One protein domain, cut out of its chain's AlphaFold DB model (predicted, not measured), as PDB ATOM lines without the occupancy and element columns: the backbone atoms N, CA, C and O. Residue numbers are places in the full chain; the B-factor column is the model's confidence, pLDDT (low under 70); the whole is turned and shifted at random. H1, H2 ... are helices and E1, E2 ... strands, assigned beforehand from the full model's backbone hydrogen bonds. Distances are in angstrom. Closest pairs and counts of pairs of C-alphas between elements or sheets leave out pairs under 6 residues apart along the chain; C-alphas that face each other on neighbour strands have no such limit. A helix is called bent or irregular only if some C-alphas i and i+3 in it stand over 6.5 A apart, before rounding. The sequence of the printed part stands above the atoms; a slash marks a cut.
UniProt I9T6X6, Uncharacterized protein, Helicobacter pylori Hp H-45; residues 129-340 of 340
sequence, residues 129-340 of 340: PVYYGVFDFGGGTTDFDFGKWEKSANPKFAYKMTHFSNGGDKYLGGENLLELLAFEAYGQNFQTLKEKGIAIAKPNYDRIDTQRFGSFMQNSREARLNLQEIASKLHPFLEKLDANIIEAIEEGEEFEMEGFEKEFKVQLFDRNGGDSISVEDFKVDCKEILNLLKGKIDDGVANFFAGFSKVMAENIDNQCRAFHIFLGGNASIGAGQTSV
ATOM      1  N   PRO A 129    -200.490  26.016 -18.690       88.94
ATOM      2  CA  PRO A 129    -200.915  27.400 -18.822       88.94
ATOM      3  C   PRO A 129    -201.342  27.986 -17.470       88.94
ATOM      4  O   PRO A 129    -202.045  27.342 -16.690       88.94
ATOM      5  N   VAL A 130    -200.942  29.231 -17.221       90.62
ATOM      6  CA  VAL A 130    -201.320  30.021 -16.046       90.62
ATOM      7  C   VAL A 130    -202.334  31.072 -16.475       90.62
ATOM      8  O   VAL A 130    -202.036  31.907 -17.327       90.62
ATOM      9  N   TYR A 131    -203.525  31.044 -15.889       93.06
ATOM     10  CA  TYR A 131    -204.591  32.005 -16.169       93.06
ATOM     11  C   TYR A 131    -204.554  33.105 -15.119       93.06
ATOM     12  O   TYR A 131    -204.369  32.816 -13.932       93.06
ATOM     13  N   TYR A 132    -204.695  34.354 -15.550       91.75
ATOM     14  CA  TYR A 132    -204.539  35.496 -14.664       91.75
ATOM     15  C   TYR A 132    -205.552  36.607 -14.936       91.75
ATOM     16  O   TYR A 132    -206.032  36.779 -16.058       91.75
ATOM     17  N   GLY A 133    -205.811  37.388 -13.889       92.44
ATOM     18  CA  GLY A 133    -206.480  38.679 -13.933       92.44
ATOM     19  C   GLY A 133    -205.661  39.710 -13.167       92.44
ATOM     20  O   GLY A 133    -205.080  39.393 -12.133       92.44
ATOM     21  N   VAL A 134    -205.609  40.935 -13.666       90.69
ATOM     22  CA  VAL A 134    -205.011  42.087 -12.988       90.69
ATOM     23  C   VAL A 134    -206.120  43.079 -12.678       90.69
ATOM     24  O   VAL A 134    -206.871  43.448 -13.579       90.69
ATOM     25  N   PHE A 135    -206.204  43.501 -11.420       90.75
ATOM     26  CA  PHE A 135    -206.975  44.661 -10.983       90.75
ATOM     27  C   PHE A 135    -205.974  45.776 -10.673       90.75
ATOM     28  O   PHE A 135    -205.346  45.746  -9.618       90.75
ATOM     29  N   ASP A 136    -205.750  46.695 -11.611       87.94
ATOM     30  CA  ASP A 136    -204.788  47.793 -11.463       87.94
ATOM     31  C   ASP A 136    -205.513  49.057 -10.994       87.94
ATOM     32  O   ASP A 136    -206.187  49.714 -11.787       87.94
ATOM     33  N   PHE A 137    -205.416  49.362  -9.700       87.06
ATOM     34  CA  PHE A 137    -206.070  50.501  -9.056       87.06
ATOM     35  C   PHE A 137    -205.098  51.686  -8.962       87.06
ATOM     36  O   PHE A 137    -204.293  51.803  -8.034       87.06
ATOM     37  N   GLY A 138    -205.131  52.558  -9.969       85.12
ATOM     38  CA  GLY A 138    -204.240  53.709 -10.081       85.12
ATOM     39  C   GLY A 138    -204.774  54.980  -9.413       85.12
ATOM     40  O   GLY A 138    -205.875  55.031  -8.869       85.12
ATOM     41  N   GLY A 139    -203.990  56.060  -9.501       81.56
ATOM     42  CA  GLY A 139    -204.408  57.380  -9.012       81.56
ATOM     43  C   GLY A 139    -205.579  57.970  -9.806       81.56
ATOM     44  O   GLY A 139    -206.529  58.471  -9.224       81.56
ATOM     45  N   GLY A 140    -205.566  57.866 -11.137       80.94
ATOM     46  CA  GLY A 140    -206.601  58.479 -11.984       80.94
ATOM     47  C   GLY A 140    -207.565  57.508 -12.663       80.94
ATOM     48  O   GLY A 140    -208.566  57.951 -13.210       80.94
ATOM     49  N   THR A 141    -207.253  56.214 -12.703       85.00
ATOM     50  CA  THR A 141    -208.052  55.192 -13.395       85.00
ATOM     51  C   THR A 141    -207.856  53.838 -12.736       85.00
ATOM     52  O   THR A 141    -206.837  53.597 -12.089       85.00
ATOM     53  N   THR A 142    -208.805  52.941 -12.976       88.56
ATOM     54  CA  THR A 142    -208.691  51.522 -12.677       88.56
ATOM     55  C   THR A 142    -208.735  50.762 -13.990       88.56
ATOM     56  O   THR A 142    -209.637  50.986 -14.800       88.56
ATOM     57  N   ASP A 143    -207.782  49.869 -14.221       87.81
ATOM     58  CA  ASP A 143    -207.685  49.086 -15.449       87.81
ATOM     59  C   ASP A 143    -207.659  47.585 -15.132       87.81
ATOM     60  O   ASP A 143    -207.009  47.132 -14.189       87.81
ATOM     61  N   PHE A 144    -208.382  46.799 -15.930       89.88
ATOM     62  CA  PHE A 144    -208.438  45.343 -15.798       89.88
ATOM     63  C   PHE A 144    -207.785  44.672 -16.998       89.88
ATOM     64  O   PHE A 144    -207.988  45.092 -18.141       89.88
ATOM     65  N   ASP A 145    -207.064  43.586 -16.748       89.06
ATOM     66  CA  ASP A 145    -206.481  42.747 -17.796       89.06
ATOM     67  C   ASP A 145    -206.635  41.284 -17.442       89.06
ATOM     68  O   ASP A 145    -206.280  40.867 -16.342       89.06
ATOM     69  N   PHE A 146    -207.149  40.507 -18.383       91.62
ATOM     70  CA  PHE A 146    -207.302  39.073 -18.227       91.62
ATOM     71  C   PHE A 146    -206.547  38.359 -19.332       91.62
ATOM     72  O   PHE A 146    -206.601  38.754 -20.502       91.62
ATOM     73  N   GLY A 147    -205.878  37.268 -18.982       92.06
ATOM     74  CA  GLY A 147    -205.107  36.535 -19.965       92.06
ATOM     75  C   GLY A 147    -204.599  35.184 -19.504       92.06
ATOM     76  O   GLY A 147    -204.939  34.657 -18.442       92.06
ATOM     77  N   LYS A 148    -203.750  34.622 -20.360       91.56
ATOM     78  CA  LYS A 148    -203.089  33.335 -20.170       91.56
ATOM     79  C   LYS A 148    -201.607  33.439 -20.486       91.56
ATOM     80  O   LYS A 148    -201.222  33.937 -21.545       91.56
ATOM     81  N   TRP A 149    -200.788  32.908 -19.591       89.69
ATOM     82  CA  TRP A 149    -199.363  32.700 -19.785       89.69
ATOM     83  C   TRP A 149    -199.076  31.238 -20.088       89.69
ATOM     84  O   TRP A 149    -199.479  30.363 -19.332       89.69
ATOM     85  N   GLU A 150    -198.376  30.956 -21.179       88.31
ATOM     86  CA  GLU A 150    -198.061  29.582 -21.573       88.31
ATOM     87  C   GLU A 150    -196.683  29.488 -22.228       88.31
ATOM     88  O   GLU A 150    -196.112  30.487 -22.680       88.31
ATOM     89  N   LYS A 151    -196.138  28.273 -22.305       86.06
ATOM     90  CA  LYS A 151    -194.918  28.002 -23.068       86.06
ATOM     91  C   LYS A 151    -195.131  28.377 -24.533       86.06
ATOM     92  O   LYS A 151    -196.138  28.030 -25.148       86.06
ATOM     93  N   SER A 152    -194.180  29.105 -25.104       83.25
ATOM     94  CA  SER A 152    -194.278  29.517 -26.501       83.25
ATOM     95  C   SER A 152    -193.919  28.354 -27.430       83.25
ATOM     96  O   SER A 152    -192.927  27.659 -27.229       83.25
ATOM     97  N   ALA A 153    -194.709  28.180 -28.492       82.75
ATOM     98  CA  ALA A 153    -194.395  27.253 -29.580       82.75
ATOM     99  C   ALA A 153    -193.258  27.767 -30.488       82.75
ATOM    100  O   ALA A 153    -192.683  27.007 -31.265       82.75
ATOM    101  N   ASN A 154    -192.930  29.061 -30.413       80.12
ATOM    102  CA  ASN A 154    -191.829  29.657 -31.158       80.12
ATOM    103  C   ASN A 154    -190.524  29.504 -30.359       80.12
ATOM    104  O   ASN A 154    -190.426  30.101 -29.288       80.12
ATOM    105  N   PRO A 155    -189.493  28.816 -30.885       77.25
ATOM    106  CA  PRO A 155    -188.241  28.577 -30.163       77.25
ATOM    107  C   PRO A 155    -187.455  29.858 -29.829       77.25
ATOM    108  O   PRO A 155    -186.552  29.817 -28.999       77.25
ATOM    109  N   LYS A 156    -187.787  31.006 -30.439       79.00
ATOM    110  CA  LYS A 156    -187.179  32.308 -30.110       79.00
ATOM    111  C   LYS A 156    -187.687  32.907 -28.796       79.00
ATOM    112  O   LYS A 156    -187.036  33.796 -28.253       79.00
ATOM    113  N   PHE A 157    -188.844  32.467 -28.309       76.31
ATOM    114  CA  PHE A 157    -189.458  32.978 -27.089       76.31
ATOM    115  C   PHE A 157    -189.743  31.810 -26.152       76.31
ATOM    116  O   PHE A 157    -190.349  30.830 -26.564       76.31
ATOM    117  N   ALA A 158    -189.338  31.913 -24.887       75.44
ATOM    118  CA  ALA A 158    -189.642  30.873 -23.902       75.44
ATOM    119  C   ALA A 158    -191.151  30.794 -23.613       75.44
ATOM    120  O   ALA A 158    -191.714  29.711 -23.460       75.44
ATOM    121  N   TYR A 159    -191.822  31.950 -23.606       81.50
ATOM    122  CA  TYR A 159    -193.202  32.084 -23.156       81.50
ATOM    123  C   TYR A 159    -194.033  32.974 -24.079       81.50
ATOM    124  O   TYR A 159    -193.498  33.845 -24.770       81.50
ATOM    125  N   LYS A 160    -195.347  32.760 -24.062       85.69
ATOM    126  CA  LYS A 160    -196.366  33.505 -24.800       85.69
ATOM    127  C   LYS A 160    -197.422  34.011 -23.817       85.69
ATOM    128  O   LYS A 160    -197.957  33.242 -23.026       85.69
ATOM    129  N   MET A 161    -197.727  35.302 -23.896       86.19
ATOM    130  CA  MET A 161    -198.905  35.898 -23.265       86.19
ATOM    131  C   MET A 161    -200.039  35.944 -24.285       86.19
ATOM    132  O   MET A 161    -199.835  36.390 -25.414       86.19
ATOM    133  N   THR A 162    -201.221  35.488 -23.888       88.31
ATOM    134  CA  THR A 162    -202.464  35.658 -24.645       88.31
ATOM    135  C   THR A 162    -203.383  36.559 -23.836       88.31
ATOM    136  O   THR A 162    -203.741  36.210 -22.716       88.31
ATOM    137  N   HIS A 163    -203.750  37.702 -24.404       86.88
ATOM    138  CA  HIS A 163    -204.742  38.605 -23.831       86.88
ATOM    139  C   HIS A 163    -206.149  38.112 -24.194       86.88
ATOM    140  O   HIS A 163    -206.390  37.764 -25.352       86.88
ATOM    141  N   PHE A 164    -207.053  38.063 -23.217       89.50
ATOM    142  CA  PHE A 164    -208.448  37.664 -23.416       89.50
ATOM    143  C   PHE A 164    -209.358  38.873 -23.541       89.50
ATOM    144  O   PHE A 164    -210.074  39.015 -24.529       89.50
ATOM    145  N   SER A 165    -209.303  39.757 -22.553       85.00
ATOM    146  CA  SER A 165    -210.077  40.983 -22.544       85.00
ATOM    147  C   SER A 165    -209.472  41.994 -21.584       85.00
ATOM    148  O   SER A 165    -208.694  41.663 -20.685       85.00
ATOM    149  N   ASN A 166    -209.900  43.236 -21.759       81.00
ATOM    150  CA  ASN A 166    -209.651  44.327 -20.841       81.00
ATOM    151  C   ASN A 166    -210.974  44.857 -20.279       81.00
ATOM    152  O   ASN A 166    -212.067  44.532 -20.747       81.00
ATOM    153  N   GLY A 167    -210.849  45.672 -19.246       85.25
ATOM    154  CA  GLY A 167    -211.942  46.412 -18.642       85.25
ATOM    155  C   GLY A 167    -211.374  47.552 -17.818       85.25
ATOM    156  O   GLY A 167    -210.185  47.863 -17.910       85.25
ATOM    157  N   GLY A 168    -212.221  48.174 -17.017       88.25
ATOM    158  CA  GLY A 168    -211.794  49.207 -16.092       88.25
ATOM    159  C   GLY A 168    -212.803  50.330 -15.982       88.25
ATOM    160  O   GLY A 168    -213.885  50.292 -16.574       88.25
ATOM    161  N   ASP A 169    -212.403  51.345 -15.240       89.19
ATOM    162  CA  ASP A 169    -213.178  52.541 -14.981       89.19
ATOM    163  C   ASP A 169    -212.231  53.749 -14.988       89.19
ATOM    164  O   ASP A 169    -211.213  53.791 -14.297       89.19
ATOM    165  N   LYS A 170    -212.546  54.726 -15.841       87.31
ATOM    166  CA  LYS A 170    -211.718  55.922 -16.039       87.31
ATOM    167  C   LYS A 170    -211.899  56.984 -14.947       87.31
ATOM    168  O   LYS A 170    -211.162  57.963 -14.954       87.31
ATOM    169  N   TYR A 171    -212.899  56.826 -14.086       88.75
ATOM    170  CA  TYR A 171    -213.200  57.712 -12.965       88.75
ATOM    171  C   TYR A 171    -212.859  57.068 -11.626       88.75
ATOM    172  O   TYR A 171    -212.604  57.777 -10.660       88.75
ATOM    173  N   LEU A 172    -212.775  55.743 -11.565       91.25
ATOM    174  CA  LEU A 172    -212.328  55.048 -10.370       91.25
ATOM    175  C   LEU A 172    -210.799  55.112 -10.243       91.25
ATOM    176  O   LEU A 172    -210.083  54.384 -10.919       91.25
ATOM    177  N   GLY A 173    -210.295  55.974  -9.373       90.38
ATOM    178  CA  GLY A 173    -208.883  56.051  -9.002       90.38
ATOM    179  C   GLY A 173    -208.723  56.924  -7.762       90.38
ATOM    180  O   GLY A 173    -209.623  57.708  -7.462       90.38
ATOM    181  N   GLY A 174    -207.612  56.786  -7.035       90.25
ATOM    182  CA  GLY A 174    -207.393  57.480  -5.757       90.25
ATOM    183  C   GLY A 174    -207.610  59.001  -5.805       90.25
ATOM    184  O   GLY A 174    -208.361  59.537  -4.996       90.25
ATOM    185  N   GLU A 175    -207.041  59.694  -6.795       89.94
ATOM    186  CA  GLU A 175    -207.162  61.150  -6.975       89.94
ATOM    187  C   GLU A 175    -208.600  61.564  -7.328       89.94
ATOM    188  O   GLU A 175    -209.130  62.523  -6.771       89.94
ATOM    189  N   ASN A 176    -209.267  60.821  -8.217       92.44
ATOM    190  CA  ASN A 176    -210.652  61.116  -8.598       92.44
ATOM    191  C   ASN A 176    -211.636  60.836  -7.452       92.44
ATOM    192  O   ASN A 176    -212.607  61.572  -7.278       92.44
ATOM    193  N   LEU A 177    -211.396  59.771  -6.678       95.12
ATOM    194  CA  LEU A 177    -212.158  59.480  -5.467       95.12
ATOM    195  C   LEU A 177    -211.960  60.602  -4.458       95.12
ATOM    196  O   LEU A 177    -212.942  61.089  -3.917       95.12
ATOM    197  N   LEU A 178    -210.731  61.074  -4.260       95.38
ATOM    198  CA  LEU A 178    -210.454  62.172  -3.345       95.38
ATOM    199  C   LEU A 178    -211.169  63.471  -3.754       95.38
ATOM    200  O   LEU A 178    -211.762  64.131  -2.902       95.38
ATOM    201  N   GLU A 179    -211.196  63.807  -5.049       95.62
ATOM    202  CA  GLU A 179    -212.003  64.928  -5.553       95.62
ATOM    203  C   GLU A 179    -213.511  64.707  -5.323       95.62
ATOM    204  O   GLU A 179    -214.225  65.646  -4.966       95.62
ATOM    205  N   LEU A 180    -214.014  63.479  -5.487       96.75
ATOM    206  CA  LEU A 180    -215.410  63.142  -5.191       96.75
ATOM    207  C   LEU A 180    -215.731  63.317  -3.695       96.75
ATOM    208  O   LEU A 180    -216.753  63.919  -3.366       96.75
ATOM    209  N   LEU A 181    -214.860  62.844  -2.797       97.31
ATOM    210  CA  LEU A 181    -215.029  63.013  -1.350       97.31
ATOM    211  C   LEU A 181    -214.969  64.497  -0.958       97.31
ATOM    212  O   LEU A 181    -215.769  64.951  -0.143       97.31
ATOM    213  N   ALA A 182    -214.084  65.278  -1.583       97.56
ATOM    214  CA  ALA A 182    -213.995  66.720  -1.372       97.56
ATOM    215  C   ALA A 182    -215.264  67.459  -1.816       97.56
ATOM    216  O   ALA A 182    -215.721  68.385  -1.145       97.56
ATOM    217  N   PHE A 183    -215.862  67.035  -2.930       97.56
ATOM    218  CA  PHE A 183    -217.135  67.568  -3.404       97.56
ATOM    219  C   PHE A 183    -218.293  67.243  -2.446       97.56
ATOM    220  O   PHE A 183    -219.156  68.096  -2.222       97.56
ATOM    221  N   GLU A 184    -218.297  66.050  -1.842       97.62
ATOM    222  CA  GLU A 184    -219.278  65.686  -0.813       97.62
ATOM    223  C   GLU A 184    -219.077  66.500   0.475       97.62
ATOM    224  O   GLU A 184    -220.023  67.106   0.977       97.62
ATOM    225  N   ALA A 185    -217.834  66.633   0.942       97.88
ATOM    226  CA  ALA A 185    -217.486  67.451   2.104       97.88
ATOM    227  C   ALA A 185    -217.848  68.938   1.909       97.88
ATOM    228  O   ALA A 185    -218.345  69.597   2.825       97.88
ATOM    229  N   TYR A 186    -217.667  69.481   0.698       97.88
ATOM    230  CA  TYR A 186    -218.176  70.812   0.344       97.88
ATOM    231  C   TYR A 186    -219.703  70.886   0.510       97.88
ATOM    232  O   TYR A 186    -220.220  71.865   1.049       97.88
ATOM    233  N   GLY A 187    -220.424  69.842   0.090       97.31
ATOM    234  CA  GLY A 187    -221.873  69.722   0.255       97.31
ATOM    235  C   GLY A 187    -222.324  69.748   1.715       97.31
ATOM    236  O   GLY A 187    -223.264  70.476   2.041       97.31
ATOM    237  N   GLN A 188    -221.613  69.039   2.594       97.62
ATOM    238  CA  GLN A 188    -221.866  69.022   4.043       97.62
ATOM    239  C   GLN A 188    -221.729  70.417   4.682       97.62
ATOM    240  O   GLN A 188    -222.430  70.736   5.640       97.62
ATOM    241  N   ASN A 189    -220.891  71.288   4.106       98.00
ATOM    242  CA  ASN A 189    -220.630  72.650   4.591       98.00
ATOM    243  C   ASN A 189    -221.266  73.744   3.712       98.00
ATOM    244  O   ASN A 189    -220.958  74.932   3.865       98.00
ATOM    245  N   PHE A 190    -222.153  73.377   2.780       97.19
ATOM    246  CA  PHE A 190    -222.557  74.265   1.688       97.19
ATOM    247  C   PHE A 190    -223.164  75.586   2.163       97.19
ATOM    248  O   PHE A 190    -222.876  76.627   1.581       97.19
ATOM    249  N   GLN A 191    -223.971  75.579   3.226       96.31
ATOM    250  CA  GLN A 191    -224.614  76.798   3.722       96.31
ATOM    251  C   GLN A 191    -223.581  77.842   4.182       96.31
ATOM    252  O   GLN A 191    -223.639  78.995   3.753       96.31
ATOM    253  N   THR A 192    -222.587  77.426   4.968       96.00
ATOM    254  CA  THR A 192    -221.495  78.290   5.441       96.00
ATOM    255  C   THR A 192    -220.618  78.780   4.290       96.00
ATOM    256  O   THR A 192    -220.241  79.952   4.232       96.00
ATOM    257  N   LEU A 193    -220.306  77.899   3.337       96.94
ATOM    258  CA  LEU A 193    -219.484  78.241   2.171       96.94
ATOM    259  C   LEU A 193    -220.213  79.206   1.230       96.94
ATOM    260  O   LEU A 193    -219.613  80.149   0.710       96.94
ATOM    261  N   LYS A 194    -221.526  79.026   1.072       95.94
ATOM    262  CA  LYS A 194    -222.404  79.899   0.293       95.94
ATOM    263  C   LYS A 194    -222.456  81.313   0.865       95.94
ATOM    264  O   LYS A 194    -222.354  82.271   0.101       95.94
ATOM    265  N   GLU A 195    -222.590  81.452   2.185       95.00
ATOM    266  CA  GLU A 195    -222.566  82.752   2.878       95.00
ATOM    267  C   GLU A 195    -221.234  83.485   2.689       95.00
ATOM    268  O   GLU A 195    -221.211  84.707   2.550       95.00
ATOM    269  N   LYS A 196    -220.135  82.730   2.606       94.69
ATOM    270  CA  LYS A 196    -218.784  83.242   2.340       94.69
ATOM    271  C   LYS A 196    -218.465  83.436   0.853       94.69
ATOM    272  O   LYS A 196    -217.348  83.824   0.542       94.69
ATOM    273  N   GLY A 197    -219.397  83.161  -0.065       95.12
ATOM    274  CA  GLY A 197    -219.164  83.344  -1.502       95.12
ATOM    275  C   GLY A 197    -218.264  82.284  -2.154       95.12
ATOM    276  O   GLY A 197    -217.834  82.466  -3.291       95.12
ATOM    277  N   ILE A 198    -217.998  81.160  -1.488       96.81
ATOM    278  CA  ILE A 198    -217.019  80.155  -1.928       96.81
ATOM    279  C   ILE A 198    -217.653  79.195  -2.943       96.81
ATOM    280  O   ILE A 198    -218.583  78.451  -2.622       96.81
ATOM    281  N   ALA A 199    -217.130  79.188  -4.171       96.12
ATOM    282  CA  ALA A 199    -217.526  78.260  -5.234       96.12
ATOM    283  C   ALA A 199    -216.660  76.988  -5.257       96.12
ATOM    284  O   ALA A 199    -215.540  76.978  -4.743       96.12
ATOM    285  N   ILE A 200    -217.166  75.933  -5.900       97.06
ATOM    286  CA  ILE A 200    -216.480  74.645  -6.073       97.06
ATOM    287  C   ILE A 200    -216.484  74.214  -7.541       97.06
ATOM    288  O   ILE A 200    -217.443  74.463  -8.278       97.06
ATOM    289  N   ALA A 201    -215.399  73.577  -7.979       95.31
ATOM    290  CA  ALA A 201    -215.343  72.960  -9.295       95.31
ATOM    291  C   ALA A 201    -216.041  71.599  -9.301       95.31
ATOM    292  O   ALA A 201    -216.147  70.919  -8.281       95.31
ATOM    293  N   LYS A 202    -216.496  71.183 -10.484       94.81
ATOM    294  CA  LYS A 202    -216.949  69.810 -10.696       94.81
ATOM    295  C   LYS A 202    -215.743  68.864 -10.536       94.81
ATOM    296  O   LYS A 202    -214.746  69.094 -11.224       94.81
ATOM    297  N   PRO A 203    -215.831  67.810  -9.705       94.44
ATOM    298  CA  PRO A 203    -214.766  66.823  -9.600       94.44
ATOM    299  C   PRO A 203    -214.667  65.995 -10.883       94.44
ATOM    300  O   PRO A 203    -215.645  65.849 -11.632       94.44
ATOM    301  N   ASN A 204    -213.494  65.421 -11.135       89.81
ATOM    302  CA  ASN A 204    -213.261  64.497 -12.238       89.81
ATOM    303  C   ASN A 204    -213.868  63.112 -11.949       89.81
ATOM    304  O   ASN A 204    -213.173  62.103 -11.842       89.81
ATOM    305  N   TYR A 205    -215.192  63.070 -11.828       90.81
ATOM    306  CA  TYR A 205    -215.972  61.865 -11.579       90.81
ATOM    307  C   TYR A 205    -217.227  61.847 -12.464       90.81
ATOM    308  O   TYR A 205    -217.718  62.902 -12.900       90.81
ATOM    309  N   ASP A 206    -217.749  60.660 -12.775       86.44
ATOM    310  CA  ASP A 206    -218.993  60.548 -13.538       86.44
ATOM    311  C   ASP A 206    -220.227  60.848 -12.683       86.44
ATOM    312  O   ASP A 206    -220.170  60.926 -11.460       86.44
ATOM    313  N   ARG A 207    -221.364  61.070 -13.355       85.56
ATOM    314  CA  ARG A 207    -222.697  61.162 -12.725       85.56
ATOM    315  C   ARG A 207    -222.814  62.169 -11.570       85.56
ATOM    316  O   ARG A 207    -223.724  62.064 -10.755       85.56
ATOM    317  N   ILE A 208    -221.945  63.177 -11.537       91.62
ATOM    318  CA  ILE A 208    -222.071  64.314 -10.628       91.62
ATOM    319  C   ILE A 208    -223.306  65.127 -11.001       91.62
ATOM    320  O   ILE A 208    -223.444  65.555 -12.152       91.62
ATOM    321  N   ASP A 209    -224.165  65.387 -10.017       90.25
ATOM    322  CA  ASP A 209    -225.258  66.340 -10.161       90.25
ATOM    323  C   ASP A 209    -224.696  67.762 -10.279       90.25
ATOM    324  O   ASP A 209    -224.358  68.418  -9.291       90.25
ATOM    325  N   THR A 210    -224.609  68.251 -11.516       86.06
ATOM    326  CA  THR A 210    -224.088  69.586 -11.817       86.06
ATOM    327  C   THR A 210    -225.010  70.720 -11.363       86.06
ATOM    328  O   THR A 210    -224.618  71.882 -11.432       86.06
ATOM    329  N   GLN A 211    -226.238  70.419 -10.932       89.38
ATOM    330  CA  GLN A 211    -227.197  71.418 -10.456       89.38
ATOM    331  C   GLN A 211    -227.219  71.542  -8.928       89.38
ATOM    332  O   GLN A 211    -227.717  72.555  -8.433       89.38
ATOM    333  N   ARG A 212    -226.610  70.595  -8.191       93.50
ATOM    334  CA  ARG A 212    -226.624  70.510  -6.714       93.50
ATOM    335  C   ARG A 212    -226.334  71.839  -6.008       93.50
ATOM    336  O   ARG A 212    -226.987  72.166  -5.022       93.50
ATOM    337  N   PHE A 213    -225.389  72.625  -6.532       95.38
ATOM    338  CA  PHE A 213    -224.954  73.900  -5.940       95.38
ATOM    339  C   PHE A 213    -225.306  75.141  -6.782       95.38
ATOM    340  O   PHE A 213    -224.895  76.258  -6.455       95.38
ATOM    341  N   GLY A 214    -226.077  74.981  -7.862       93.12
ATOM    342  CA  GLY A 214    -226.465  76.076  -8.754       93.12
ATOM    343  C   GLY A 214    -225.270  76.916  -9.227       93.12
ATOM    344  O   GLY A 214    -224.278  76.388  -9.719       93.12
ATOM    345  N   SER A 215    -225.341  78.238  -9.041       93.31
ATOM    346  CA  SER A 215    -224.300  79.188  -9.474       93.31
ATOM    347  C   SER A 215    -222.981  79.128  -8.686       93.31
ATOM    348  O   SER A 215    -222.027  79.821  -9.051       93.31
ATOM    349  N   PHE A 216    -222.916  78.326  -7.619       95.31
ATOM    350  CA  PHE A 216    -221.688  78.074  -6.856       95.31
ATOM    351  C   PHE A 216    -220.862  76.921  -7.429       95.31
ATOM    352  O   PHE A 216    -219.722  76.735  -7.014       95.31
ATOM    353  N   MET A 217    -221.388  76.187  -8.412       95.25
ATOM    354  CA  MET A 217    -220.571  75.283  -9.208       95.25
ATOM    355  C   MET A 217    -219.962  76.052 -10.381       95.25
ATOM    356  O   MET A 217    -220.681  76.544 -11.252       95.25
ATOM    357  N   GLN A 218    -218.636  76.187 -10.397       92.12
ATOM    358  CA  GLN A 218    -217.931  77.015 -11.376       92.12
ATOM    359  C   GLN A 218    -216.709  76.302 -11.939       92.12
ATOM    360  O   GLN A 218    -216.032  75.556 -11.243       92.12
ATOM    361  N   ASN A 219    -216.387  76.578 -13.200       88.81
ATOM    362  CA  ASN A 219    -215.148  76.117 -13.826       88.81
ATOM    363  C   ASN A 219    -214.068  77.216 -13.793       88.81
ATOM    364  O   ASN A 219    -213.401  77.472 -14.794       88.81
ATOM    365  N   SER A 220    -213.971  77.933 -12.670       89.94
ATOM    366  CA  SER A 220    -212.925  78.930 -12.433       89.94
ATOM    367  C   SER A 220    -211.696  78.280 -11.800       89.94
ATOM    368  O   SER A 220    -211.757  77.183 -11.235       89.94
ATOM    369  N   ARG A 221    -210.557  78.970 -11.887       87.25
ATOM    370  CA  ARG A 221    -209.308  78.538 -11.252       87.25
ATOM    371  C   ARG A 221    -209.481  78.431  -9.737       87.25
ATOM    372  O   ARG A 221    -209.062  77.446  -9.145       87.25
ATOM    373  N   GLU A 222    -210.126  79.419  -9.138       92.31
ATOM    374  CA  GLU A 222    -210.397  79.518  -7.704       92.31
ATOM    375  C   GLU A 222    -211.257  78.341  -7.236       92.31
ATOM    376  O   GLU A 222    -210.914  77.667  -6.272       92.31
ATOM    377  N   ALA A 223    -212.311  78.007  -7.987       94.50
ATOM    378  CA  ALA A 223    -213.168  76.863  -7.695       94.50
ATOM    379  C   ALA A 223    -212.416  75.518  -7.789       94.50
ATOM    380  O   ALA A 223    -212.671  74.607  -6.997       94.50
ATOM    381  N   ARG A 224    -211.465  75.395  -8.730       93.56
ATOM    382  CA  ARG A 224    -210.578  74.222  -8.843       93.56
ATOM    383  C   ARG A 224    -209.615  74.133  -7.657       93.56
ATOM    384  O   ARG A 224    -209.448  73.051  -7.106       93.56
ATOM    385  N   LEU A 225    -209.015  75.254  -7.256       93.75
ATOM    386  CA  LEU A 225    -208.121  75.318  -6.097       93.75
ATOM    387  C   LEU A 225    -208.862  74.982  -4.802       93.75
ATOM    388  O   LEU A 225    -208.331  74.245  -3.983       93.75
ATOM    389  N   ASN A 226    -210.108  75.434  -4.653       96.94
ATOM    390  CA  ASN A 226    -210.944  75.085  -3.506       96.94
ATOM    391  C   ASN A 226    -211.186  73.576  -3.414       96.94
ATOM    392  O   ASN A 226    -211.056  72.997  -2.340       96.94
ATOM    393  N   LEU A 227    -211.495  72.931  -4.544       97.25
ATOM    394  CA  LEU A 227    -211.666  71.478  -4.596       97.25
ATOM    395  C   LEU A 227    -210.378  70.749  -4.197       97.25
ATOM    396  O   LEU A 227    -210.426  69.817  -3.399       97.25
ATOM    397  N   GLN A 228    -209.237  71.197  -4.720       95.50
ATOM    398  CA  GLN A 228    -207.928  70.611  -4.426       95.50
ATOM    399  C   GLN A 228    -207.500  70.812  -2.970       95.50
ATOM    400  O   GLN A 228    -206.934  69.899  -2.375       95.50
ATOM    401  N   GLU A 229    -207.788  71.970  -2.382       96.38
ATOM    402  CA  GLU A 229    -207.475  72.247  -0.981       96.38
ATOM    403  C   GLU A 229    -208.297  71.346  -0.050       96.38
ATOM    404  O   GLU A 229    -207.737  70.721   0.849       96.38
ATOM    405  N   ILE A 230    -209.606  71.197  -0.298       97.81
ATOM    406  CA  ILE A 230    -210.452  70.276   0.480       97.81
ATOM    407  C   ILE A 230    -209.969  68.828   0.290       97.81
ATOM    408  O   ILE A 230    -209.810  68.103   1.269       97.81
ATOM    409  N   ALA A 231    -209.673  68.417  -0.948       96.62
ATOM    410  CA  ALA A 231    -209.125  67.094  -1.250       96.62
ATOM    411  C   ALA A 231    -207.817  66.824  -0.484       96.62
ATOM    412  O   ALA A 231    -207.667  65.764   0.115       96.62
ATOM    413  N   SER A 232    -206.908  67.801  -0.424       95.19
ATOM    414  CA  SER A 232    -205.651  67.710   0.332       95.19
ATOM    415  C   SER A 232    -205.883  67.439   1.823       95.19
ATOM    416  O   SER A 232    -205.212  66.590   2.411       95.19
ATOM    417  N   LYS A 233    -206.890  68.083   2.435       96.00
ATOM    418  CA  LYS A 233    -207.273  67.839   3.840       96.00
ATOM    419  C   LYS A 233    -207.869  66.449   4.072       96.00
ATOM    420  O   LYS A 233    -207.712  65.897   5.155       96.00
ATOM    421  N   LEU A 234    -208.511  65.872   3.057       95.81
ATOM    422  CA  LEU A 234    -209.057  64.513   3.098       95.81
ATOM    423  C   LEU A 234    -208.031  63.434   2.715       95.81
ATOM    424  O   LEU A 234    -208.321  62.249   2.853       95.81
ATOM    425  N   HIS A 235    -206.838  63.797   2.238       93.75
ATOM    426  CA  HIS A 235    -205.840  62.821   1.790       93.75
ATOM    427  C   HIS A 235    -205.459  61.815   2.888       93.75
ATOM    428  O   HIS A 235    -205.506  60.611   2.623       93.75
ATOM    429  N   PRO A 236    -205.185  62.245   4.141       93.88
ATOM    430  CA  PRO A 236    -204.843  61.308   5.206       93.88
ATOM    431  C   PRO A 236    -206.016  60.390   5.572       93.88
ATOM    432  O   PRO A 236    -205.771  59.244   5.940       93.88
ATOM    433  N   PHE A 237    -207.267  60.843   5.380       93.69
ATOM    434  CA  PHE A 237    -208.452  59.989   5.501       93.69
ATOM    435  C   PHE A 237    -208.388  58.811   4.538       93.69
ATOM    436  O   PHE A 237    -208.569  57.682   4.961       93.69
ATOM    437  N   LEU A 238    -208.088  59.037   3.261       91.31
ATOM    438  CA  LEU A 238    -208.029  57.946   2.288       91.31
ATOM    439  C   LEU A 238    -206.819  57.018   2.505       91.31
ATOM    440  O   LEU A 238    -206.945  55.806   2.346       91.31
ATOM    441  N   GLU A 239    -205.654  57.566   2.858       88.88
ATOM    442  CA  GLU A 239    -204.406  56.794   2.977       88.88
ATOM    443  C   GLU A 239    -204.298  55.954   4.248       88.88
ATOM    444  O   GLU A 239    -203.647  54.907   4.230       88.88
ATOM    445  N   LYS A 240    -204.870  56.431   5.359       90.06
ATOM    446  CA  LYS A 240    -204.678  55.832   6.687       90.06
ATOM    447  C   LYS A 240    -205.885  55.038   7.174       90.06
ATOM    448  O   LYS A 240    -205.927  54.676   8.343       90.06
ATOM    449  N   LEU A 241    -206.856  54.758   6.303       91.00
ATOM    450  CA  LEU A 241    -207.932  53.821   6.619       91.00
ATOM    451  C   LEU A 241    -207.360  52.418   6.829       91.00
ATOM    452  O   LEU A 241    -206.687  51.861   5.960       91.00
ATOM    453  N   ASP A 242    -207.696  51.827   7.967       91.44
ATOM    454  CA  ASP A 242    -207.466  50.422   8.262       91.44
ATOM    455  C   ASP A 242    -208.757  49.765   8.768       91.44
ATOM    456  O   ASP A 242    -209.786  50.422   8.935       91.44
ATOM    457  N   ALA A 243    -208.714  48.449   8.980       92.81
ATOM    458  CA  ALA A 243    -209.884  47.688   9.400       92.81
ATOM    459  C   ALA A 243    -210.473  48.178  10.736       92.81
ATOM    460  O   ALA A 243    -211.694  48.243  10.850       92.81
ATOM    461  N   ASN A 244    -209.632  48.573  11.697       94.25
ATOM    462  CA  ASN A 244    -210.085  49.031  13.011       94.25
ATOM    463  C   ASN A 244    -210.747  50.410  12.905       94.25
ATOM    464  O   ASN A 244    -211.786  50.651  13.509       94.25
ATOM    465  N   ILE A 245    -210.164  51.318  12.115       94.81
ATOM    466  CA  ILE A 245    -210.731  52.654  11.885       94.81
ATOM    467  C   ILE A 245    -212.064  52.551  11.137       94.81
ATOM    468  O   ILE A 245    -213.012  53.259  11.472       94.81
ATOM    469  N   ILE A 246    -212.148  51.676  10.130       95.12
ATOM    470  CA  ILE A 246    -213.390  51.431   9.386       95.12
ATOM    471  C   ILE A 246    -214.488  50.943  10.336       95.12
ATOM    472  O   ILE A 246    -215.571  51.522  10.334       95.12
ATOM    473  N   GLU A 247    -214.197  49.935  11.162       95.81
ATOM    474  CA  GLU A 247    -215.139  49.392  12.149       95.81
ATOM    475  C   GLU A 247    -215.607  50.480  13.128       95.81
ATOM    476  O   GLU A 247    -216.808  50.716  13.256       95.81
ATOM    477  N   ALA A 248    -214.676  51.253  13.699       96.50
ATOM    478  CA  ALA A 248    -215.004  52.355  14.602       96.50
ATOM    479  C   ALA A 248    -215.914  53.414  13.944       96.50
ATOM    480  O   ALA A 248    -216.888  53.865  14.549       96.50
ATOM    481  N   ILE A 249    -215.657  53.799  12.684       95.81
ATOM    482  CA  ILE A 249    -216.526  54.736  11.944       95.81
ATOM    483  C   ILE A 249    -217.931  54.148  11.743       95.81
ATOM    484  O   ILE A 249    -218.934  54.862  11.866       95.81
ATOM    485  N   GLU A 250    -218.025  52.863  11.407       95.50
ATOM    486  CA  GLU A 250    -219.297  52.188  11.140       95.50
ATOM    487  C   GLU A 250    -220.158  52.065  12.399       95.50
ATOM    488  O   GLU A 250    -221.364  52.354  12.349       95.50
ATOM    489  N   GLU A 251    -219.532  51.728  13.524       95.75
ATOM    490  CA  GLU A 251    -220.170  51.590  14.834       95.75
ATOM    491  C   GLU A 251    -220.429  52.941  15.522       95.75
ATOM    492  O   GLU A 251    -221.255  53.034  16.432       95.75
ATOM    493  N   GLY A 252    -219.831  54.023  15.014       93.12
ATOM    494  CA  GLY A 252    -219.969  55.368  15.579       93.12
ATOM    495  C   GLY A 252    -219.110  55.583  16.824       93.12
ATOM    496  O   GLY A 252    -219.438  56.428  17.657       93.12
ATOM    497  N   GLU A 253    -218.030  54.818  16.949       93.25
ATOM    498  CA  GLU A 253    -217.054  54.920  18.024       93.25
ATOM    499  C   GLU A 253    -216.053  56.064  17.780       93.25
ATOM    500  O   GLU A 253    -215.931  56.634  16.686       93.25
ATOM    501  N   GLU A 254    -215.335  56.445  18.838       91.12
ATOM    502  CA  GLU A 254    -214.219  57.379  18.712       91.12
ATOM    503  C   GLU A 254    -213.033  56.700  18.024       91.12
ATOM    504  O   GLU A 254    -212.690  55.556  18.307       91.12
ATOM    505  N   PHE A 255    -212.381  57.436  17.129       93.62
ATOM    506  CA  PHE A 255    -211.160  57.006  16.467       93.62
ATOM    507  C   PHE A 255    -210.238  58.206  16.303       93.62
ATOM    508  O   PHE A 255    -210.694  59.345  16.154       93.62
ATOM    509  N   GLU A 256    -208.943  57.929  16.282       91.56
ATOM    510  CA  GLU A 256    -207.907  58.905  15.979       91.56
ATOM    511  C   GLU A 256    -207.198  58.495  14.694       91.56
ATOM    512  O   GLU A 256    -206.956  57.313  14.444       91.56
ATOM    513  N   MET A 257    -206.861  59.481  13.869       91.56
ATOM    514  CA  MET A 257    -206.150  59.258  12.622       91.56
ATOM    515  C   MET A 257    -205.093  60.340  12.453       91.56
ATOM    516  O   MET A 257    -205.386  61.531  12.404       91.56
ATOM    517  N   GLU A 258    -203.833  59.929  12.367       90.38
ATOM    518  CA  GLU A 258    -202.719  60.866  12.295       90.38
ATOM    519  C   GLU A 258    -202.831  61.770  11.055       90.38
ATOM    520  O   GLU A 258    -202.803  61.297   9.919       90.38
ATOM    521  N   GLY A 259    -202.866  63.085  11.266       89.38
ATOM    522  CA  GLY A 259    -202.943  64.069  10.183       89.38
ATOM    523  C   GLY A 259    -204.351  64.285   9.622       89.38
ATOM    524  O   GLY A 259    -204.488  65.048   8.671       89.38
ATOM    525  N   PHE A 260    -205.379  63.662  10.204       93.81
ATOM    526  CA  PHE A 260    -206.776  63.899   9.860       93.81
ATOM    527  C   PHE A 260    -207.583  64.311  11.094       93.81
ATOM    528  O   PHE A 260    -207.526  63.666  12.138       93.81
ATOM    529  N   GLU A 261    -208.383  65.360  10.945       92.31
ATOM    530  CA  GLU A 261    -209.337  65.819  11.952       92.31
ATOM    531  C   GLU A 261    -210.736  65.849  11.323       92.31
ATOM    532  O   GLU A 261    -210.885  66.145  10.138       92.31
ATOM    533  N   LYS A 262    -211.777  65.546  12.106       91.94
ATOM    534  CA  LYS A 262    -213.178  65.598  11.636       91.94
ATOM    535  C   LYS A 262    -213.666  67.034  11.421       91.94
ATOM    536  O   LYS A 262    -214.610  67.268  10.671       91.94
ATOM    537  N   GLU A 263    -213.037  67.976  12.110       94.81
ATOM    538  CA  GLU A 263    -213.269  69.409  12.011       94.81
ATOM    539  C   GLU A 263    -211.913  70.083  11.847       94.81
ATOM    540  O   GLU A 263    -211.019  69.842  12.652       94.81
ATOM    541  N   PHE A 264    -211.737  70.873  10.790       94.69
ATOM    542  CA  PHE A 264    -210.449  71.488  10.487       94.69
ATOM    543  C   PHE A 264    -210.592  72.868   9.858       94.69
ATOM    544  O   PHE A 264    -211.586  73.212   9.218       94.69
ATOM    545  N   LYS A 265    -209.513  73.643   9.966       95.50
ATOM    546  CA  LYS A 265    -209.372  74.929   9.288       95.50
ATOM    547  C   LYS A 265    -208.937  74.745   7.834       95.50
ATOM    548  O   LYS A 265    -207.950  74.056   7.547       95.50
ATOM    549  N   VAL A 266    -209.600  75.454   6.922       95.94
ATOM    550  CA  VAL A 266    -209.269  75.476   5.490       95.94
ATOM    551  C   VAL A 266    -209.284  76.900   4.919       95.94
ATOM    552  O   VAL A 266    -210.073  77.743   5.343       95.94
ATOM    553  N   GLN A 267    -208.381  77.187   3.978       96.06
ATOM    554  CA  GLN A 267    -208.275  78.479   3.286       96.06
ATOM    555  C   GLN A 267    -208.815  78.339   1.863       96.06
ATOM    556  O   GLN A 267    -208.228  77.632   1.051       96.06
ATOM    557  N   LEU A 268    -209.926  79.006   1.553       96.44
ATOM    558  CA  LEU A 268    -210.644  78.847   0.284       96.44
ATOM    559  C   LEU A 268    -210.865  80.195  -0.400       96.44
ATOM    560  O   LEU A 268    -211.071  81.209   0.249       96.44
ATOM    561  N   PHE A 269    -210.851  80.227  -1.721       94.62
ATOM    562  CA  PHE A 269    -211.008  81.434  -2.522       94.62
ATOM    563  C   PHE A 269    -212.481  81.794  -2.748       94.62
ATOM    564  O   PHE A 269    -213.325  80.922  -2.986       94.62
ATOM    565  N   ASP A 270    -212.774  83.098  -2.733       93.19
ATOM    566  CA  ASP A 270    -214.065  83.633  -3.169       93.19
ATOM    567  C   ASP A 270    -214.291  83.372  -4.665       93.19
ATOM    568  O   ASP A 270    -213.363  83.399  -5.481       93.19
ATOM    569  N   ARG A 271    -215.552  83.171  -5.047       87.81
ATOM    570  CA  ARG A 271    -215.947  82.920  -6.440       87.81
ATOM    571  C   ARG A 271    -215.642  84.066  -7.412       87.81
ATOM    572  O   ARG A 271    -215.633  83.837  -8.618       87.81
ATOM    573  N   ASN A 272    -215.449  85.293  -6.924       85.44
ATOM    574  CA  ASN A 272    -215.114  86.461  -7.743       85.44
ATOM    575  C   ASN A 272    -213.599  86.748  -7.770       85.44
ATOM    576  O   ASN A 272    -213.184  87.748  -8.358       85.44
ATOM    577  N   GLY A 273    -212.782  85.882  -7.158       76.62
ATOM    578  CA  GLY A 273    -211.345  86.086  -6.987       76.62
ATOM    579  C   GLY A 273    -210.995  86.954  -5.774       76.62
ATOM    580  O   GLY A 273    -211.865  87.508  -5.107       76.62
ATOM    581  N   GLY A 274    -209.697  87.061  -5.482       78.19
ATOM    582  CA  GLY A 274    -209.170  87.795  -4.327       78.19
ATOM    583  C   GLY A 274    -208.363  86.907  -3.380       78.19
ATOM    584  O   GLY A 274    -207.945  85.809  -3.752       78.19
ATOM    585  N   ASP A 275    -208.128  87.409  -2.169       82.12
ATOM    586  CA  ASP A 275    -207.422  86.674  -1.119       82.12
ATOM    587  C   ASP A 275    -208.248  85.480  -0.617       82.12
ATOM    588  O   ASP A 275    -209.479  85.465  -0.692       82.12
ATOM    589  N   SER A 276    -207.564  84.464  -0.084       87.75
ATOM    590  CA  SER A 276    -208.228  83.304   0.507       87.75
ATOM    591  C   SER A 276    -208.996  83.685   1.778       87.75
ATOM    592  O   SER A 276    -208.499  84.402   2.647       87.75
ATOM    593  N   ILE A 277    -210.200  83.145   1.904       93.12
ATOM    594  CA  ILE A 277    -211.090  83.235   3.054       93.12
ATOM    595  C   ILE A 277    -210.859  82.022   3.955       93.12
ATOM    596  O   ILE A 277    -210.985  80.873   3.529       93.12
ATOM    597  N   SER A 278    -210.609  82.288   5.234       94.25
ATOM    598  CA  SER A 278    -210.501  81.241   6.247       94.25
ATOM    599  C   SER A 278    -211.881  80.705   6.649       94.25
ATOM    600  O   SER A 278    -212.823  81.464   6.935       94.25
ATOM    601  N   VAL A 279    -211.998  79.381   6.689       94.56
ATOM    602  CA  VAL A 279    -213.133  78.634   7.241       94.56
ATOM    603  C   VAL A 279    -212.583  77.800   8.394       94.56
ATOM    604  O   VAL A 279    -211.826  76.868   8.157       94.56
ATOM    605  N   GLU A 280    -212.895  78.189   9.631       91.75
ATOM    606  CA  GLU A 280    -212.322  77.561  10.835       91.75
ATOM    607  C   GLU A 280    -213.011  76.235  11.194       91.75
ATOM    608  O   GLU A 280    -212.335  75.298  11.597       91.75
ATOM    609  N   ASP A 281    -214.328  76.147  10.979       91.44
ATOM    610  CA  ASP A 281    -215.180  75.052  11.469       91.44
ATOM    611  C   ASP A 281    -215.643  74.137  10.317       91.44
ATOM    612  O   ASP A 281    -216.832  73.832  10.182       91.44
ATOM    613  N   PHE A 282    -214.740  73.770   9.399       96.75
ATOM    614  CA  PHE A 282    -215.098  72.893   8.280       96.75
ATOM    615  C   PHE A 282    -215.259  71.460   8.789       96.75
ATOM    616  O   PHE A 282    -214.296  70.870   9.271       96.75
ATOM    617  N   LYS A 283    -216.467  70.900   8.676       96.56
ATOM    618  CA  LYS A 283    -216.833  69.613   9.287       96.56
ATOM    619  C   LYS A 283    -217.016  68.514   8.263       96.56
ATOM    620  O   LYS A 283    -217.584  68.744   7.201       96.56
ATOM    621  N   VAL A 284    -216.594  67.310   8.616       96.81
ATOM    622  CA  VAL A 284    -216.725  66.130   7.768       96.81
ATOM    623  C   VAL A 284    -217.471  65.028   8.509       96.81
ATOM    624  O   VAL A 284    -217.021  64.553   9.553       96.81
ATOM    625  N   ASP A 285    -218.592  64.577   7.943       96.94
ATOM    626  CA  ASP A 285    -219.225  63.325   8.360       96.94
ATOM    627  C   ASP A 285    -218.450  62.147   7.752       96.94
ATOM    628  O   ASP A 285    -218.630  61.772   6.588       96.94
ATOM    629  N   CYS A 286    -217.555  61.569   8.556       96.12
ATOM    630  CA  CYS A 286    -216.715  60.448   8.144       96.12
ATOM    631  C   CYS A 286    -217.516  59.204   7.758       96.12
ATOM    632  O   CYS A 286    -217.047  58.435   6.921       96.12
ATOM    633  N   LYS A 287    -218.703  58.988   8.337       96.38
ATOM    634  CA  LYS A 287    -219.527  57.813   8.033       96.38
ATOM    635  C   LYS A 287    -220.165  57.952   6.658       96.38
ATOM    636  O   LYS A 287    -220.162  56.997   5.883       96.38
ATOM    637  N   GLU A 288    -220.662  59.139   6.323       96.81
ATOM    638  CA  GLU A 288    -221.182  59.427   4.981       96.81
ATOM    639  C   GLU A 288    -220.084  59.313   3.910       96.81
ATOM    640  O   GLU A 288    -220.267  58.612   2.911       96.81
ATOM    641  N   ILE A 289    -218.916  59.919   4.152       96.38
ATOM    642  CA  ILE A 289    -217.767  59.851   3.235       96.38
ATOM    643  C   ILE A 289    -217.260  58.410   3.072       96.38
ATOM    644  O   ILE A 289    -216.992  57.984   1.945       96.38
ATOM    645  N   LEU A 290    -217.171  57.631   4.158       97.00
ATOM    646  CA  LEU A 290    -216.768  56.224   4.100       97.00
ATOM    647  C   LEU A 290    -217.762  55.385   3.286       97.00
ATOM    648  O   LEU A 290    -217.347  54.590   2.444       97.00
ATOM    649  N   ASN A 291    -219.066  55.581   3.492       97.31
ATOM    650  CA  ASN A 291    -220.096  54.866   2.738       97.31
ATOM    651  C   ASN A 291    -220.042  55.195   1.242       97.31
ATOM    652  O   ASN A 291    -220.160  54.292   0.409       97.31
ATOM    653  N   LEU A 292    -219.822  56.467   0.893       96.25
ATOM    654  CA  LEU A 292    -219.626  56.883  -0.495       96.25
ATOM    655  C   LEU A 292    -218.400  56.195  -1.107       96.25
ATOM    656  O   LEU A 292    -218.502  55.623  -2.194       96.25
ATOM    657  N   LEU A 293    -217.265  56.204  -0.399       96.00
ATOM    658  CA  LEU A 293    -216.029  55.554  -0.834       96.00
ATOM    659  C   LEU A 293    -216.224  54.047  -1.057       96.00
ATOM    660  O   LEU A 293    -215.894  53.546  -2.134       96.00
ATOM    661  N   LYS A 294    -216.803  53.341  -0.076       95.69
ATOM    662  CA  LYS A 294    -217.090  51.899  -0.164       95.69
ATOM    663  C   LYS A 294    -217.972  51.585  -1.364       95.69
ATOM    664  O   LYS A 294    -217.598  50.740  -2.167       95.69
ATOM    665  N   GLY A 295    -219.057  52.337  -1.562       95.56
ATOM    666  CA  GLY A 295    -219.943  52.143  -2.710       95.56
ATOM    667  C   GLY A 295    -219.220  52.262  -4.057       95.56
ATOM    668  O   GLY A 295    -219.447  51.455  -4.954       95.56
ATOM    669  N   LYS A 296    -218.291  53.219  -4.199       94.31
ATOM    670  CA  LYS A 296    -217.504  53.369  -5.437       94.31
ATOM    671  C   LYS A 296    -216.481  52.258  -5.643       94.31
ATOM    672  O   LYS A 296    -216.270  51.831  -6.779       94.31
ATOM    673  N   ILE A 297    -215.852  51.787  -4.572       93.12
ATOM    674  CA  ILE A 297    -214.940  50.641  -4.636       93.12
ATOM    675  C   ILE A 297    -215.724  49.370  -4.993       93.12
ATOM    676  O   ILE A 297    -215.294  48.627  -5.876       93.12
ATOM    677  N   ASP A 298    -216.894  49.162  -4.388       95.38
ATOM    678  CA  ASP A 298    -217.776  48.022  -4.652       95.38
ATOM    679  C   ASP A 298    -218.239  47.989  -6.115       95.38
ATOM    680  O   ASP A 298    -218.171  46.934  -6.752       95.38
ATOM    681  N   ASP A 299    -218.622  49.138  -6.686       93.25
ATOM    682  CA  ASP A 299    -218.945  49.268  -8.115       93.25
ATOM    683  C   ASP A 299    -217.763  48.815  -8.999       93.25
ATOM    684  O   ASP A 299    -217.936  48.069  -9.972       93.25
ATOM    685  N   GLY A 300    -216.541  49.215  -8.638       92.75
ATOM    686  CA  GLY A 300    -215.309  48.808  -9.317       92.75
ATOM    687  C   GLY A 300    -215.034  47.309  -9.239       92.75
ATOM    688  O   GLY A 300    -214.727  46.671 -10.252       92.75
ATOM    689  N   VAL A 301    -215.181  46.730  -8.049       94.62
ATOM    690  CA  VAL A 301    -215.024  45.288  -7.809       94.62
ATOM    691  C   VAL A 301    -216.081  44.497  -8.584       94.62
ATOM    692  O   VAL A 301    -215.750  43.518  -9.258       94.62
ATOM    693  N   ALA A 302    -217.338  44.944  -8.575       95.50
ATOM    694  CA  ALA A 302    -218.413  44.331  -9.348       95.50
ATOM    695  C   ALA A 302    -218.119  44.367 -10.857       95.50
ATOM    696  O   ALA A 302    -218.285  43.356 -11.546       95.50
ATOM    697  N   ASN A 303    -217.614  45.495 -11.369       94.19
ATOM    698  CA  ASN A 303    -217.206  45.633 -12.768       94.19
ATOM    699  C   ASN A 303    -216.062  44.663 -13.134       94.19
ATOM    700  O   ASN A 303    -216.109  44.009 -14.181       94.19
ATOM    701  N   PHE A 304    -215.071  44.491 -12.252       94.56
ATOM    702  CA  PHE A 304    -214.012  43.494 -12.447       94.56
ATOM    703  C   PHE A 304    -214.582  42.077 -12.547       94.56
ATOM    704  O   PHE A 304    -214.260  41.350 -13.489       94.56
ATOM    705  N   PHE A 305    -215.462  41.687 -11.620       95.25
ATOM    706  CA  PHE A 305    -216.052  40.346 -11.622       95.25
ATOM    707  C   PHE A 305    -217.022  40.109 -12.786       95.25
ATOM    708  O   PHE A 305    -217.139  38.975 -13.257       95.25
ATOM    709  N   ALA A 306    -217.663  41.154 -13.313       94.62
ATOM    710  CA  ALA A 306    -218.427  41.068 -14.555       94.62
ATOM    711  C   ALA A 306    -217.512  40.758 -15.755       94.62
ATOM    712  O   ALA A 306    -217.793  39.839 -16.530       94.62
ATOM    713  N   GLY A 307    -216.377  41.460 -15.868       93.25
ATOM    714  CA  GLY A 307    -215.351  41.179 -16.878       93.25
ATOM    715  C   GLY A 307    -214.761  39.774 -16.737       93.25
ATOM    716  O   GLY A 307    -214.678  39.029 -17.715       93.25
ATOM    717  N   PHE A 308    -214.444  39.371 -15.507       93.69
ATOM    718  CA  PHE A 308    -213.973  38.026 -15.191       93.69
ATOM    719  C   PHE A 308    -214.987  36.952 -15.606       93.69
ATOM    720  O   PHE A 308    -214.623  35.989 -16.275       93.69
ATOM    721  N   SER A 309    -216.271  37.133 -15.282       93.38
ATOM    722  CA  SER A 309    -217.335  36.182 -15.637       93.38
ATOM    723  C   SER A 309    -217.449  35.982 -17.148       93.38
ATOM    724  O   SER A 309    -217.628  34.856 -17.614       93.38
ATOM    725  N   LYS A 310    -217.275  37.056 -17.927       93.94
ATOM    726  CA  LYS A 310    -217.235  36.983 -19.390       93.94
ATOM    727  C   LYS A 310    -216.050  36.147 -19.886       93.94
ATOM    728  O   LYS A 310    -216.239  35.248 -20.699       93.94
ATOM    729  N   VAL A 311    -214.852  36.382 -19.346       92.62
ATOM    730  CA  VAL A 311    -213.642  35.606 -19.682       92.62
ATOM    731  C   VAL A 311    -213.817  34.129 -19.337       92.62
ATOM    732  O   VAL A 311    -213.459  33.262 -20.135       92.62
ATOM    733  N   MET A 312    -214.411  33.834 -18.177       90.75
ATOM    734  CA  MET A 312    -214.708  32.464 -17.754       90.75
ATOM    735  C   MET A 312    -215.640  31.737 -18.729       90.75
ATOM    736  O   MET A 312    -215.469  30.539 -18.940       90.75
ATOM    737  N   ALA A 313    -216.594  32.444 -19.338       91.62
ATOM    738  CA  ALA A 313    -217.527  31.868 -20.302       91.62
ATOM    739  C   ALA A 313    -216.937  31.726 -21.718       91.62
ATOM    740  O   ALA A 313    -217.242  30.756 -22.410       91.62
ATOM    741  N   GLU A 314    -216.121  32.687 -22.161       92.44
ATOM    742  CA  GLU A 314    -215.710  32.808 -23.568       92.44
ATOM    743  C   GLU A 314    -214.296  32.278 -23.860       92.44
ATOM    744  O   GLU A 314    -214.018  31.852 -24.981       92.44
ATOM    745  N   ASN A 315    -213.385  32.313 -22.883       91.69
ATOM    746  CA  ASN A 315    -211.951  32.102 -23.125       91.69
ATOM    747  C   ASN A 315    -211.341  30.936 -22.347       91.69
ATOM    748  O   ASN A 315    -210.254  30.471 -22.704       91.69
ATOM    749  N   ILE A 316    -211.991  30.487 -21.275       89.88
ATOM    750  CA  ILE A 316    -211.452  29.431 -20.426       89.88
ATOM    751  C   ILE A 316    -211.663  28.060 -21.059       89.88
ATOM    752  O   ILE A 316    -212.763  27.676 -21.445       89.88
ATOM    753  N   ASP A 317    -210.570  27.306 -21.131       86.88
ATOM    754  CA  ASP A 317    -210.543  25.933 -21.611       86.88
ATOM    755  C   ASP A 317    -210.396  24.934 -20.444       86.88
ATOM    756  O   ASP A 317    -210.228  25.294 -19.275       86.88
ATOM    757  N   ASN A 318    -210.439  23.640 -20.766       86.69
ATOM    758  CA  ASN A 318    -210.346  22.550 -19.789       86.69
ATOM    759  C   ASN A 318    -208.964  22.398 -19.111       86.69
ATOM    760  O   ASN A 318    -208.800  21.533 -18.241       86.69
ATOM    761  N   GLN A 319    -207.970  23.203 -19.496       87.50
ATOM    762  CA  GLN A 319    -206.645  23.242 -18.876       87.50
ATOM    763  C   GLN A 319    -206.596  24.220 -17.699       87.50
ATOM    764  O   GLN A 319    -205.706  24.095 -16.856       87.50
ATOM    765  N   CYS A 320    -207.553  25.146 -17.591       88.50
ATOM    766  CA  CYS A 320    -207.640  26.059 -16.457       88.50
ATOM    767  C   CYS A 320    -207.992  25.302 -15.170       88.50
ATOM    768  O   CYS A 320    -209.092  24.773 -15.006       88.50
ATOM    769  N   ARG A 321    -207.036  25.243 -14.237       85.94
ATOM    770  CA  ARG A 321    -207.216  24.643 -12.899       85.94
ATOM    771  C   ARG A 321    -207.303  25.678 -11.787       85.94
ATOM    772  O   ARG A 321    -207.873  25.393 -10.742       85.94
ATOM    773  N   ALA A 322    -206.728  26.848 -12.019       89.62
ATOM    774  CA  ALA A 322    -206.739  27.981 -11.117       89.62
ATOM    775  C   ALA A 322    -206.669  29.263 -11.947       89.62
ATOM    776  O   ALA A 322    -206.055  29.279 -13.017       89.62
ATOM    777  N   PHE A 323    -207.285  30.318 -11.425       91.62
ATOM    778  CA  PHE A 323    -207.221  31.656 -11.986       91.62
ATOM    779  C   PHE A 323    -206.609  32.586 -10.942       91.62
ATOM    780  O   PHE A 323    -207.121  32.695  -9.829       91.62
ATOM    781  N   HIS A 324    -205.484  33.210 -11.275       91.56
ATOM    782  CA  HIS A 324    -204.712  34.017 -10.334       91.56
ATOM    783  C   HIS A 324    -205.061  35.495 -10.491       91.56
ATOM    784  O   HIS A 324    -204.855  36.066 -11.556       91.56
ATOM    785  N   ILE A 325    -205.580  36.116  -9.434       91.44
ATOM    786  CA  ILE A 325    -205.885  37.550  -9.427       91.44
ATOM    787  C   ILE A 325    -204.729  38.289  -8.757       91.44
ATOM    788  O   ILE A 325    -204.337  37.953  -7.640       91.44
ATOM    789  N   PHE A 326    -204.193  39.288  -9.448       90.06
ATOM    790  CA  PHE A 326    -203.152  40.175  -8.950       90.06
ATOM    791  C   PHE A 326    -203.722  41.578  -8.754       90.06
ATOM    792  O   PHE A 326    -204.379  42.112  -9.647       90.06
ATOM    793  N   LEU A 327    -203.451  42.166  -7.593       87.56
ATOM    794  CA  LEU A 327    -203.800  43.549  -7.283       87.56
ATOM    795  C   LEU A 327    -202.602  44.440  -7.608       87.56
ATOM    796  O   LEU A 327    -201.555  44.319  -6.973       87.56
ATOM    797  N   GLY A 328    -202.756  45.287  -8.619       78.75
ATOM    798  CA  GLY A 328    -201.788  46.302  -9.016       78.75
ATOM    799  C   GLY A 328    -202.245  47.707  -8.634       78.75
ATOM    800  O   GLY A 328    -203.387  47.915  -8.227       78.75
ATOM    801  N   GLY A 329    -201.339  48.665  -8.813       69.50
ATOM    802  CA  GLY A 329    -201.635  50.086  -8.687       69.50
ATOM    803  C   GLY A 329    -201.152  50.723  -7.384       69.50
ATOM    804  O   GLY A 329    -200.963  50.064  -6.364       69.50
ATOM    805  N   ASN A 330    -200.918  52.034  -7.458       63.09
ATOM    806  CA  ASN A 330    -200.407  52.880  -6.376       63.09
ATOM    807  C   ASN A 330    -201.434  53.974  -6.039       63.09
ATOM    808  O   ASN A 330    -201.123  55.160  -6.107       63.09
ATOM    809  N   ALA A 331    -202.684  53.615  -5.757       52.88
ATOM    810  CA  ALA A 331    -203.741  54.612  -5.572       52.88
ATOM    811  C   ALA A 331    -203.549  55.574  -4.392       52.88
ATOM    812  O   ALA A 331    -204.148  56.645  -4.405       52.88
ATOM    813  N   SER A 332    -202.729  55.218  -3.403       42.44
ATOM    814  CA  SER A 332    -202.388  56.083  -2.268       42.44
ATOM    815  C   SER A 332    -201.229  57.037  -2.554       42.44
ATOM    816  O   SER A 332    -201.046  58.009  -1.840       42.44
ATOM    817  N   ILE A 333    -200.443  56.811  -3.606       42.88
ATOM    818  CA  ILE A 333    -199.236  57.595  -3.858       42.88
ATOM    819  C   ILE A 333    -199.557  58.633  -4.930       42.88
ATOM    820  O   ILE A 333    -199.507  58.344  -6.129       42.88
ATOM    821  N   GLY A 334    -199.880  59.855  -4.498       33.66
ATOM    822  CA  GLY A 334    -200.004  61.005  -5.395       33.66
ATOM    823  C   GLY A 334    -198.782  61.135  -6.313       33.66
ATOM    824  O   GLY A 334    -197.680  60.689  -5.976       33.66
ATOM    825  N   ALA A 335    -198.956  61.767  -7.477       31.94
ATOM    826  CA  ALA A 335    -197.965  61.864  -8.564       31.94
ATOM    827  C   ALA A 335    -196.554  62.414  -8.202       31.94
ATOM    828  O   ALA A 335    -195.714  62.559  -9.090       31.94
ATOM    829  N   GLY A 336    -196.272  62.721  -6.930       27.98
ATOM    830  CA  GLY A 336    -194.989  63.185  -6.401       27.98
ATOM    831  C   GLY A 336    -194.167  62.174  -5.583       27.98
ATOM    832  O   GLY A 336    -193.071  62.541  -5.165       27.98
ATOM    833  N   GLN A 337    -194.630  60.940  -5.340       26.88
ATOM    834  CA  GLN A 337    -193.897  59.969  -4.500       26.88
ATOM    835  C   GLN A 337    -193.706  58.581  -5.140       26.88
ATOM    836  O   GLN A 337    -193.873  57.553  -4.500       26.88
ATOM    837  N   THR A 338    -193.287  58.493  -6.402       26.25
ATOM    838  CA  THR A 338    -192.777  57.206  -6.914       26.25
ATOM    839  C   THR A 338    -191.468  56.838  -6.205       26.25
ATOM    840  O   THR A 338    -190.432  57.451  -6.465       26.25
ATOM    841  N   SER A 339    -191.515  55.843  -5.316       23.44
ATOM    842  CA  SER A 339    -190.335  55.144  -4.808       23.44
ATOM    843  C   SER A 339    -189.623  54.419  -5.956       23.44
ATOM    844  O   SER A 339    -190.272  53.749  -6.761       23.44
ATOM    845  N   VAL A 340    -188.307  54.632  -6.014       27.34
ATOM    846  CA  VAL A 340    -187.329  54.144  -7.004       27.34
ATOM    847  C   VAL A 340    -187.332  52.628  -7.152       27.34
ATOM    848  O   VAL A 340    -187.409  51.944  -6.107       27.34
TER     849      VAL A 340
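What this domain is: This is residues 129 to 340 of the 340 residues of an uncharacterized protein of Helicobacter pylori Hp H-45 (UniProt I9T6X6). The model is a long body of two parts set end to end: a twisted sheet of four strands, E3 E2 E1 E6, with the long helix H5 slanting over one face, and a second part in which H1 crosses H3 and the hairpin E4 E5 packs through E4 on H3. H5 joins the two, its first residues packing on H1 and H4 and its later ones covering the sheet, while the short H2 lies at the far end beyond H1. The printed part has 212 residues, with five named helices and six named strands in the order E1 E2 E3 H1 H2 H3 H4 E4 E5 H5 E6; the class is mixed, helices and strands. The four-stranded sheet is mixed and E4 E5 is antiparallel. The whole is loose and elongated, with a radius of gyration of the C-alphas of 21.5 A and spans of 70 by 38 by 36 A.

How they stand to each other: The largest sheet holds, in order across it, E3, residues 159 to 169, E2, residues 142 to 151, E1, residues 130 to 137, and E6, residues 323 to 328. E1 E2 E3 is a meander, each strand the antiparallel neighbour of the one before. E2 and E1 form a hairpin, with N 134 and O 145 2.8 A apart, within hydrogen-bond range. E3 and E2 form another, with N 148 and O 162 at 2.8 A, and E3 bends by 57 degrees at residue 164. E6 is parallel to E1 at 26 degrees, with N 135 and O 326 at 2.9 A. H5, residues 286 to 314, is on this sheet at a height over the sheet of 9.7 A, making two layers, a sheet with a helix on one face. It is over E2 and E1 and only just over E3, with 3 C-alphas there, and on the local plane it is only just slantwise, at 32 degrees to E2. The closest C-alphas of E3 and H5 are those of Gly 167 and Gly 307, 6.5 A apart. With residues 289 to 293 alone, H5 touches H1, residues 174 to 188, at a steep tilt of 38 degrees, opposite ways; Leu 181 and Ile 289 have the closest C-alphas, 6.2 A apart. With residues 286 to 290 alone, H5 touches H4, residues 243 to 251, closest at the C-alphas of Ile 249 and Lys 287, 5.8 A. H1 touches H3, residues 221 to 239, only just about perpendicular at 72 degrees, with the C-alphas of Ala 182 and Ala 231 closest at 4.9 A. H3 is irregular, with C-alphas 233 and 236 7.1 A apart. The closest C-alphas of H3 and E4, residues 263 to 269, are those of Asn 226 and Leu 268, 5.3 A apart. E4 and E5, residues 276 to 283, form a hairpin, with N 266 and O 279 at 2.9 A. H2, residues 190 to 195, touches no helix and is near E5. Every O i to N i+4 pair is within hydrogen-bond range in H1, H2, H4 and H5; in H3 13 of 15 are.

Where its parts are: E1 begins at C-alpha 130, (-201.320, 30.021, -16.046). E2 is 29.2 A long and E3 29.7 A. H1 measures 20.9 A and H3 26.4 A. H5 runs 42.1 A from (-216.715, 60.448, 8.144) to (-215.710, 32.808, -23.568). E6 ends at C-alpha 328, (-201.788, 46.302, -9.016).

The domain as a whole: The C-alphas farthest apart, those of Pro 155 and Glu 195, are 72.1 A apart. The printed part has no cut. The long links are H2 to H3, with 25 residues, and H4 to E4, with 11. The mean pLDDT of the printed part is 88.7; residues 329 to 340, which hold no named element and end at the chain's last residue, are under 70.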